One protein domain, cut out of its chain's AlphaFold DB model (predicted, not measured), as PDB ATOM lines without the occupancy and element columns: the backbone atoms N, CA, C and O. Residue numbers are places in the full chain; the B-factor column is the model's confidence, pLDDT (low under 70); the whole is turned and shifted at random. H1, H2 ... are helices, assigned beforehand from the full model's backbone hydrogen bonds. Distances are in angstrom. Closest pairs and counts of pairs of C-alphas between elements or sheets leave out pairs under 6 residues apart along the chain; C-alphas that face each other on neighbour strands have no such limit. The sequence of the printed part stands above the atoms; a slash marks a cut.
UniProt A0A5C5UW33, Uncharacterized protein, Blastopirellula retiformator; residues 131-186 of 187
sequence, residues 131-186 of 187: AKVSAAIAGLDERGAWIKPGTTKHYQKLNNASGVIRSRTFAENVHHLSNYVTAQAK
ATOM      1  N   ALA A 131      -4.396  62.518 -90.614       96.19
ATOM      2  CA  ALA A 131      -5.482  62.553 -91.591       96.19
ATOM      3  C   ALA A 131      -5.787  61.174 -92.206       96.19
ATOM      4  O   ALA A 131      -6.951  60.794 -92.314       96.19
ATOM      5  N   LYS A 132      -4.760  60.395 -92.576       95.31
ATOM      6  CA  LYS A 132      -4.954  59.048 -93.144       95.31
ATOM      7  C   LYS A 132      -5.430  58.034 -92.109       95.31
ATOM      8  O   LYS A 132      -6.240  57.178 -92.440       95.31
ATOM      9  N   VAL A 133      -4.938  58.133 -90.876       96.25
ATOM     10  CA  VAL A 133      -5.367  57.285 -89.755       96.25
ATOM     11  C   VAL A 133      -6.834  57.554 -89.424       96.25
ATOM     12  O   VAL A 133      -7.632  56.622 -89.410       96.25
ATOM     13  N   SER A 134      -7.215  58.822 -89.266       96.44
ATOM     14  CA  SER A 134      -8.602  59.220 -89.020       96.44
ATOM     15  C   SER A 134      -9.521  58.805 -90.165       96.44
ATOM     16  O   SER A 134     -10.591  58.261 -89.914       96.44
ATOM     17  N   ALA A 135      -9.095  58.977 -91.421       96.44
ATOM     18  CA  ALA A 135      -9.862  58.518 -92.580       96.44
ATOM     19  C   ALA A 135     -10.012  56.987 -92.623       96.44
ATOM     20  O   ALA A 135     -11.063  56.486 -93.015       96.44
ATOM     21  N   ALA A 136      -8.983  56.237 -92.212       96.31
ATOM     22  CA  ALA A 136      -9.065  54.784 -92.103       96.31
ATOM     23  C   ALA A 136     -10.083  54.369 -91.031       96.31
ATOM     24  O   ALA A 136     -10.920  53.520 -91.309       96.31
ATOM     25  N   ILE A 137     -10.069  54.987 -89.847       96.50
ATOM     26  CA  ILE A 137     -11.036  54.683 -88.778       96.50
ATOM     27  C   ILE A 137     -12.458  55.063 -89.208       96.50
ATOM     28  O   ILE A 137     -13.362  54.238 -89.132       96.50
ATOM     29  N   ALA A 138     -12.647  56.276 -89.734       96.38
ATOM     30  CA  ALA A 138     -13.952  56.768 -90.181       96.38
ATOM     31  C   ALA A 138     -14.527  55.986 -91.373       96.38
ATOM     32  O   ALA A 138     -15.724  56.039 -91.630       96.38
ATOM     33  N   GLY A 139     -13.679  55.280 -92.126       94.00
ATOM     34  CA  GLY A 139     -14.093  54.453 -93.256       94.00
ATOM     35  C   GLY A 139     -14.568  53.046 -92.886       94.00
ATOM     36  O   GLY A 139     -14.884  52.283 -93.800       94.00
ATOM     37  N   LEU A 140     -14.544  52.672 -91.603       95.38
ATOM     38  CA  LEU A 140     -15.092  51.404 -91.122       95.38
ATOM     39  C   LEU A 140     -16.621  51.483 -91.071       95.38
ATOM     40  O   LEU A 140     -17.180  52.477 -90.613       95.38
ATOM     41  N   ASP A 141     -17.294  50.430 -91.529       91.88
ATOM     42  CA  ASP A 141     -18.724  50.255 -91.280       91.88
ATOM     43  C   ASP A 141     -18.991  49.741 -89.850       91.88
ATOM     44  O   ASP A 141     -18.070  49.489 -89.071       91.88
ATOM     45  N   GLU A 142     -20.265  49.544 -89.508       91.81
ATOM     46  CA  GLU A 142     -20.712  49.040 -88.198       91.81
ATOM     47  C   GLU A 142     -20.116  47.676 -87.797       91.81
ATOM     48  O   GLU A 142     -20.095  47.327 -86.619       91.81
ATOM     49  N   ARG A 143     -19.598  46.905 -88.761       92.00
ATOM     50  CA  ARG A 143     -18.964  45.597 -88.533       92.00
ATOM     51  C   ARG A 143     -17.447  45.704 -88.395       92.00
ATOM     52  O   ARG A 143     -16.787  44.689 -88.179       92.00
ATOM     53  N   GLY A 144     -16.877  46.893 -88.581       92.06
ATOM     54  CA  GLY A 144     -15.433  47.087 -88.644       92.06
ATOM     55  C   GLY A 144     -14.824  46.675 -89.989       92.06
ATOM     56  O   GLY A 144     -13.662  46.263 -90.030       92.06
ATOM     57  N   ALA A 145     -15.569  46.766 -91.094       91.88
ATOM     58  CA  ALA A 145     -15.064  46.455 -92.429       91.88
ATOM     59  C   ALA A 145     -14.884  47.709 -93.300       91.88
ATOM     60  O   ALA A 145     -15.724  48.606 -93.325       91.88
ATOM     61  N   TRP A 146     -13.810  47.736 -94.097       93.88
ATOM     62  CA  TRP A 146     -13.640  48.724 -95.168       93.88
ATOM     63  C   TRP A 146     -14.283  48.234 -96.459       93.88
ATOM     64  O   TRP A 146     -13.703  47.440 -97.209       93.88
ATOM     65  N   ILE A 147     -15.472  48.753 -96.735       89.94
ATOM     66  CA  ILE A 147     -16.228  48.449 -97.942       89.94
ATOM     67  C   ILE A 147     -15.975  49.529 -98.995       89.94
ATOM     68  O   ILE A 147     -16.005  50.728 -98.716       89.94
ATOM     69  N   LYS A 148     -15.723  49.112-100.238       84.81
ATOM     70  CA  LYS A 148     -15.657  50.015-101.393       84.81
ATOM     71  C   LYS A 148     -16.773  49.697-102.385       84.81
ATOM     72  O   LYS A 148     -17.033  48.517-102.626       84.81
ATOM     73  N   PRO A 149     -17.378  50.712-103.025       79.69
ATOM     74  CA  PRO A 149     -18.231  50.483-104.181       79.69
ATOM     75  C   PRO A 149     -17.470  49.714-105.266       79.69
ATOM     76  O   PRO A 149     -16.295  49.982-105.544       79.69
ATOM     77  N   GLY A 150     -18.130  48.740-105.883       71.94
ATOM     78  CA  GLY A 150     -17.585  48.008-107.018       71.94
ATOM     79  C   GLY A 150     -18.048  46.562-107.073       71.94
ATOM     80  O   GLY A 150     -18.643  46.040-106.138       71.94
ATOM     81  N   THR A 151     -17.735  45.914-108.188       67.19
ATOM     82  CA  THR A 151     -18.052  44.509-108.440       67.19
ATOM     83  C   THR A 151     -16.779  43.669-108.486       67.19
ATOM     84  O   THR A 151     -15.668  44.154-108.747       67.19
ATOM     85  N   THR A 152     -16.923  42.375-108.229       66.44
ATOM     86  CA  THR A 152     -15.879  41.386-108.492       66.44
ATOM     87  C   THR A 152     -15.908  41.015-109.972       66.44
ATOM     88  O   THR A 152     -16.863  40.385-110.420       66.44
ATOM     89  N   LYS A 153     -14.857  41.363-110.731       60.91
ATOM     90  CA  LYS A 153     -14.760  41.117-112.189       60.91
ATOM     91  C   LYS A 153     -15.127  39.682-112.609       60.91
ATOM     92  O   LYS A 153     -15.710  39.495-113.668       60.91
ATOM     93  N   HIS A 154     -14.801  38.692-111.777       59.69
ATOM     94  CA  HIS A 154     -14.996  37.264-112.067       59.69
ATOM     95  C   HIS A 154     -16.308  36.674-111.531       59.69
ATOM     96  O   HIS A 154     -16.640  35.538-111.854       59.69
ATOM     97  N   TYR A 155     -17.078  37.434-110.749       59.94
ATOM     98  CA  TYR A 155     -18.357  36.993-110.193       59.94
ATOM     99  C   TYR A 155     -19.411  38.077-110.421       59.94
ATOM    100  O   TYR A 155     -19.853  38.738-109.490       59.94
ATOM    101  N   GLN A 156     -19.818  38.264-111.678       55.75
ATOM    102  CA  GLN A 156     -20.864  39.227-112.057       55.75
ATOM    103  C   GLN A 156     -22.234  38.898-111.437       55.75
ATOM    104  O   GLN A 156     -23.069  39.778-111.289       55.75
ATOM    105  N   LYS A 157     -22.455  37.640-111.023       55.47
ATOM    106  CA  LYS A 157     -23.676  37.206-110.319       55.47
ATOM    107  C   LYS A 157     -23.820  37.805-108.918       55.47
ATOM    108  O   LYS A 157     -24.885  37.706-108.320       55.47
ATOM    109  N   LEU A 158     -22.755  38.405-108.399       55.59
ATOM    110  CA  LEU A 158     -22.754  39.166-107.165       55.59
ATOM    111  C   LEU A 158     -22.928  40.645-107.529       55.59
ATOM    112  O   LEU A 158     -21.967  41.414-107.562       55.59
ATOM    113  N   ASN A 159     -24.167  41.041-107.838       54.88
ATOM    114  CA  ASN A 159     -24.566  42.448-107.800       54.88
ATOM    115  C   ASN A 159     -24.544  42.886-106.331       54.88
ATOM    116  O   ASN A 159     -25.567  42.918-105.652       54.88
ATOM    117  N   ASN A 160     -23.345  43.144-105.811       60.16
ATOM    118  CA  ASN A 160     -23.157  43.484-104.411       60.16
ATOM    119  C   ASN A 160     -23.536  44.945-104.194       60.16
ATOM    120  O   ASN A 160     -22.673  45.821-104.171       60.16
ATOM    121  N   ALA A 161     -24.830  45.199-103.989       62.47
ATOM    122  CA  ALA A 161     -25.321  46.478-103.469       62.47
ATOM    123  C   ALA A 161     -24.596  46.868-102.162       62.47
ATOM    124  O   ALA A 161     -24.382  48.042-101.889       62.47
ATOM    125  N   SER A 162     -24.134  45.866-101.408       70.69
ATOM    126  CA  SER A 162     -23.340  45.984-100.181       70.69
ATOM    127  C   SER A 162     -21.859  46.338-100.401       70.69
ATOM    128  O   SER A 162     -21.125  46.420 -99.424       70.69
ATOM    129  N   GLY A 163     -21.388  46.485-101.647       81.31
ATOM    130  CA  GLY A 163     -19.987  46.763-101.989       81.31
ATOM    131  C   GLY A 163     -19.034  45.559-101.887       81.31
ATOM    132  O   GLY A 163     -19.446  44.402-101.785       81.31
ATOM    133  N   VAL A 164     -17.725  45.822-101.965       84.94
ATOM    134  CA  VAL A 164     -16.661  44.803-101.931       84.94
ATOM    135  C   VAL A 164     -15.552  45.156-100.944       84.94
ATOM    136  O   VAL A 164     -15.122  46.308-100.853       84.94
ATOM    137  N   ILE A 165     -15.023  44.135-100.267       87.75
ATOM    138  CA  ILE A 165     -13.760  44.230 -99.530       87.75
ATOM    139  C   ILE A 165     -12.623  44.023-100.527       87.75
ATOM    140  O   ILE A 165     -12.585  43.033-101.260       87.75
ATOM    141  N   ARG A 166     -11.677  44.960-100.561       85.44
ATOM    142  CA  ARG A 166     -10.465  44.849-101.380       85.44
ATOM    143  C   ARG A 166      -9.260  44.650-100.476       85.44
ATOM    144  O   ARG A 166      -8.990  45.506 -99.637       85.44
ATOM    145  N   SER A 167      -8.477  43.597-100.721       88.56
ATOM    146  CA  SER A 167      -7.248  43.319 -99.957       88.56
ATOM    147  C   SER A 167      -6.273  44.497 -99.967       88.56
ATOM    148  O   SER A 167      -5.620  44.753 -98.965       88.56
ATOM    149  N   ARG A 168      -6.225  45.264-101.068       86.50
ATOM    150  CA  ARG A 168      -5.432  46.500-101.151       86.50
ATOM    151  C   ARG A 168      -5.875  47.543-100.122       86.50
ATOM    152  O   ARG A 168      -5.044  48.012 -99.363       86.50
ATOM    153  N   THR A 169      -7.169  47.868-100.077       90.44
ATOM    154  CA  THR A 169      -7.719  48.850 -99.128       90.44
ATOM    155  C   THR A 169      -7.500  48.405 -97.688       90.44
ATOM    156  O   THR A 169      -7.086  49.206 -96.857       90.44
ATOM    157  N   PHE A 170      -7.719  47.118 -97.410       92.88
ATOM    158  CA  PHE A 170      -7.425  46.538 -96.106       92.88
ATOM    159  C   PHE A 170      -5.948  46.721 -95.727       92.88
ATOM    160  O   PHE A 170      -5.652  47.294 -94.683       92.88
ATOM    161  N   ALA A 171      -5.019  46.298 -96.590       91.88
ATOM    162  CA  ALA A 171      -3.588  46.389 -96.316       91.88
ATOM    163  C   ALA A 171      -3.122  47.841 -96.120       91.88
ATOM    164  O   ALA A 171      -2.377  48.124 -95.187       91.88
ATOM    165  N   GLU A 172      -3.586  48.771 -96.958       91.38
ATOM    166  CA  GLU A 172      -3.258  50.199 -96.852       91.38
ATOM    167  C   GLU A 172      -3.716  50.795 -95.514       91.38
ATOM    168  O   GLU A 172      -2.921  51.425 -94.811       91.38
ATOM    169  N   ASN A 173      -4.967  50.548 -95.116       95.25
ATOM    170  CA  ASN A 173      -5.510  51.074 -93.865       95.25
ATOM    171  C   ASN A 173      -4.838  50.446 -92.637       95.25
ATOM    172  O   ASN A 173      -4.454  51.166 -91.714       95.25
ATOM    173  N   VAL A 174      -4.604  49.130 -92.649       94.44
ATOM    174  CA  VAL A 174      -3.856  48.441 -91.586       94.44
ATOM    175  C   VAL A 174      -2.430  48.979 -91.478       94.44
ATOM    176  O   VAL A 174      -1.942  49.167 -90.365       94.44
ATOM    177  N   HIS A 175      -1.762  49.292 -92.593       92.06
ATOM    178  CA  HIS A 175      -0.443  49.927 -92.561       92.06
ATOM    179  C   HIS A 175      -0.476  51.311 -91.904       92.06
ATOM    180  O   HIS A 175       0.402  51.614 -91.096       92.06
ATOM    181  N   HIS A 176      -1.479  52.141 -92.205       92.81
ATOM    182  CA  HIS A 176      -1.629  53.450 -91.561       92.81
ATOM    183  C   HIS A 176      -1.827  53.328 -90.048       92.81
ATOM    184  O   HIS A 176      -1.129  54.004 -89.290       92.81
ATOM    185  N   LEU A 177      -2.709  52.426 -89.616       93.81
ATOM    186  CA  LEU A 177      -2.976  52.168 -88.200       93.81
ATOM    187  C   LEU A 177      -1.751  51.589 -87.481       93.81
ATOM    188  O   LEU A 177      -1.369  52.070 -86.417       93.81
ATOM    189  N   SER A 178      -1.080  50.609 -88.087       92.50
ATOM    190  CA  SER A 178       0.108  49.971 -87.504       92.50
ATOM    191  C   SER A 178       1.254  50.963 -87.328       92.50
ATOM    192  O   SER A 178       1.931  50.950 -86.298       92.50
ATOM    193  N   ASN A 179       1.468  51.850 -88.306       90.12
ATOM    194  CA  ASN A 179       2.489  52.892 -88.207       90.12
ATOM    195  C   ASN A 179       2.187  53.875 -87.074       90.12
ATOM    196  O   ASN A 179       3.111  54.265 -86.369       90.12
ATOM    197  N   TYR A 180       0.917  54.247 -86.890       92.31
ATOM    198  CA  TYR A 180       0.493  55.099 -85.780       92.31
ATOM    199  C   TYR A 180       0.772  54.438 -84.428       92.31
ATOM    200  O   TYR A 180       1.499  55.008 -83.623       92.31
ATOM    201  N   VAL A 181       0.302  53.204 -84.212       92.31
ATOM    202  CA  VAL A 181       0.537  52.465 -82.954       92.31
ATOM    203  C   VAL A 181       2.034  52.287 -82.679       92.31
ATOM    204  O   VAL A 181       2.489  52.468 -81.555       92.31
ATOM    205  N   THR A 182       2.828  51.994 -83.713       88.75
ATOM    206  CA  THR A 182       4.290  51.849 -83.586       88.75
ATOM    207  C   THR A 182       4.982  53.161 -83.216       88.75
ATOM    208  O   THR A 182       6.017  53.130 -82.551       88.75
ATOM    209  N   ALA A 183       4.471  54.299 -83.689       86.19
ATOM    210  CA  ALA A 183       5.006  55.606 -83.331       86.19
ATOM    211  C   ALA A 183       4.660  55.964 -81.881       86.19
ATOM    212  O   ALA A 183       5.553  56.378 -81.153       86.19
ATOM    213  N   GLN A 184       3.419  55.701 -81.457       83.88
ATOM    214  CA  GLN A 184       2.961  55.962 -80.090       83.88
ATOM    215  C   GLN A 184       3.668  55.092 -79.045       83.88
ATOM    216  O   GLN A 184       3.976  55.557 -77.963       83.88
ATOM    217  N   ALA A 185       3.997  53.839 -79.369       78.94
ATOM    218  CA  ALA A 185       4.700  52.941 -78.446       78.94
ATOM    219  C   ALA A 185       6.177  53.314 -78.188       78.94
ATOM    220  O   ALA A 185       6.875  52.588 -77.480       78.94
ATOM    221  N   LYS A 186       6.690  54.363 -78.839       65.75
ATOM    222  CA  LYS A 186       8.073  54.843 -78.697       65.75
ATOM    223  C   LYS A 186       8.175  56.198 -77.996       65.75
ATOM    224  O   LYS A 186       9.302  56.650 -77.797       65.75
TER     225      LYS A 186
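AT A GLANCE: This is residues 131 to 186 of the 187 residues of an uncharacterized protein of Blastopirellula retiformator (UniProt A0A5C5UW33). A short helix, H1, packs steeply across one long helix, H2, and the long loop between them reaches out beyond the first residue of H2; loop and H2 together make the length. Residues 153 to 158 stick out at one end, residues 181 to 186 at the other. The printed part has 56 residues, with two named helices, H1 then H2, and no named strand; its class is all helix, though under half of the residues are in named elements. It is loose, with a radius of gyration of the C-alphas of 13.8 A, and spans 48 by 21 by 17 A.

HOW THE PARTS SIT: H1, residues 131 to 138, touches residues 173 to 180 of H2, residues 167 to 184. Their closest C-alphas, those of Ala 136 and Asn 173, are 5.4 A apart. They run opposite ways at a steep tilt of 65 degrees. Within the link, residues 147 to 148 pair antiparallel with residues 164 to 165. In H1 and H2 every O i to N i+4 pair is within hydrogen-bond range.

IN THESE COORDINATES: H1 begins at C-alpha 131 (-5.482, 62.553, -91.591) and is 10.4 A long. H2 runs 25.7 A to C-alpha 184 (2.961, 55.962, -80.090).

THE WHOLE: The farthest C-alphas, of Lys 157 and Lys 186, are 48.2 A apart. The printed part has no cut. The 28-residue link is long. Residues 151 to 161 and 186 are under pLDDT 70.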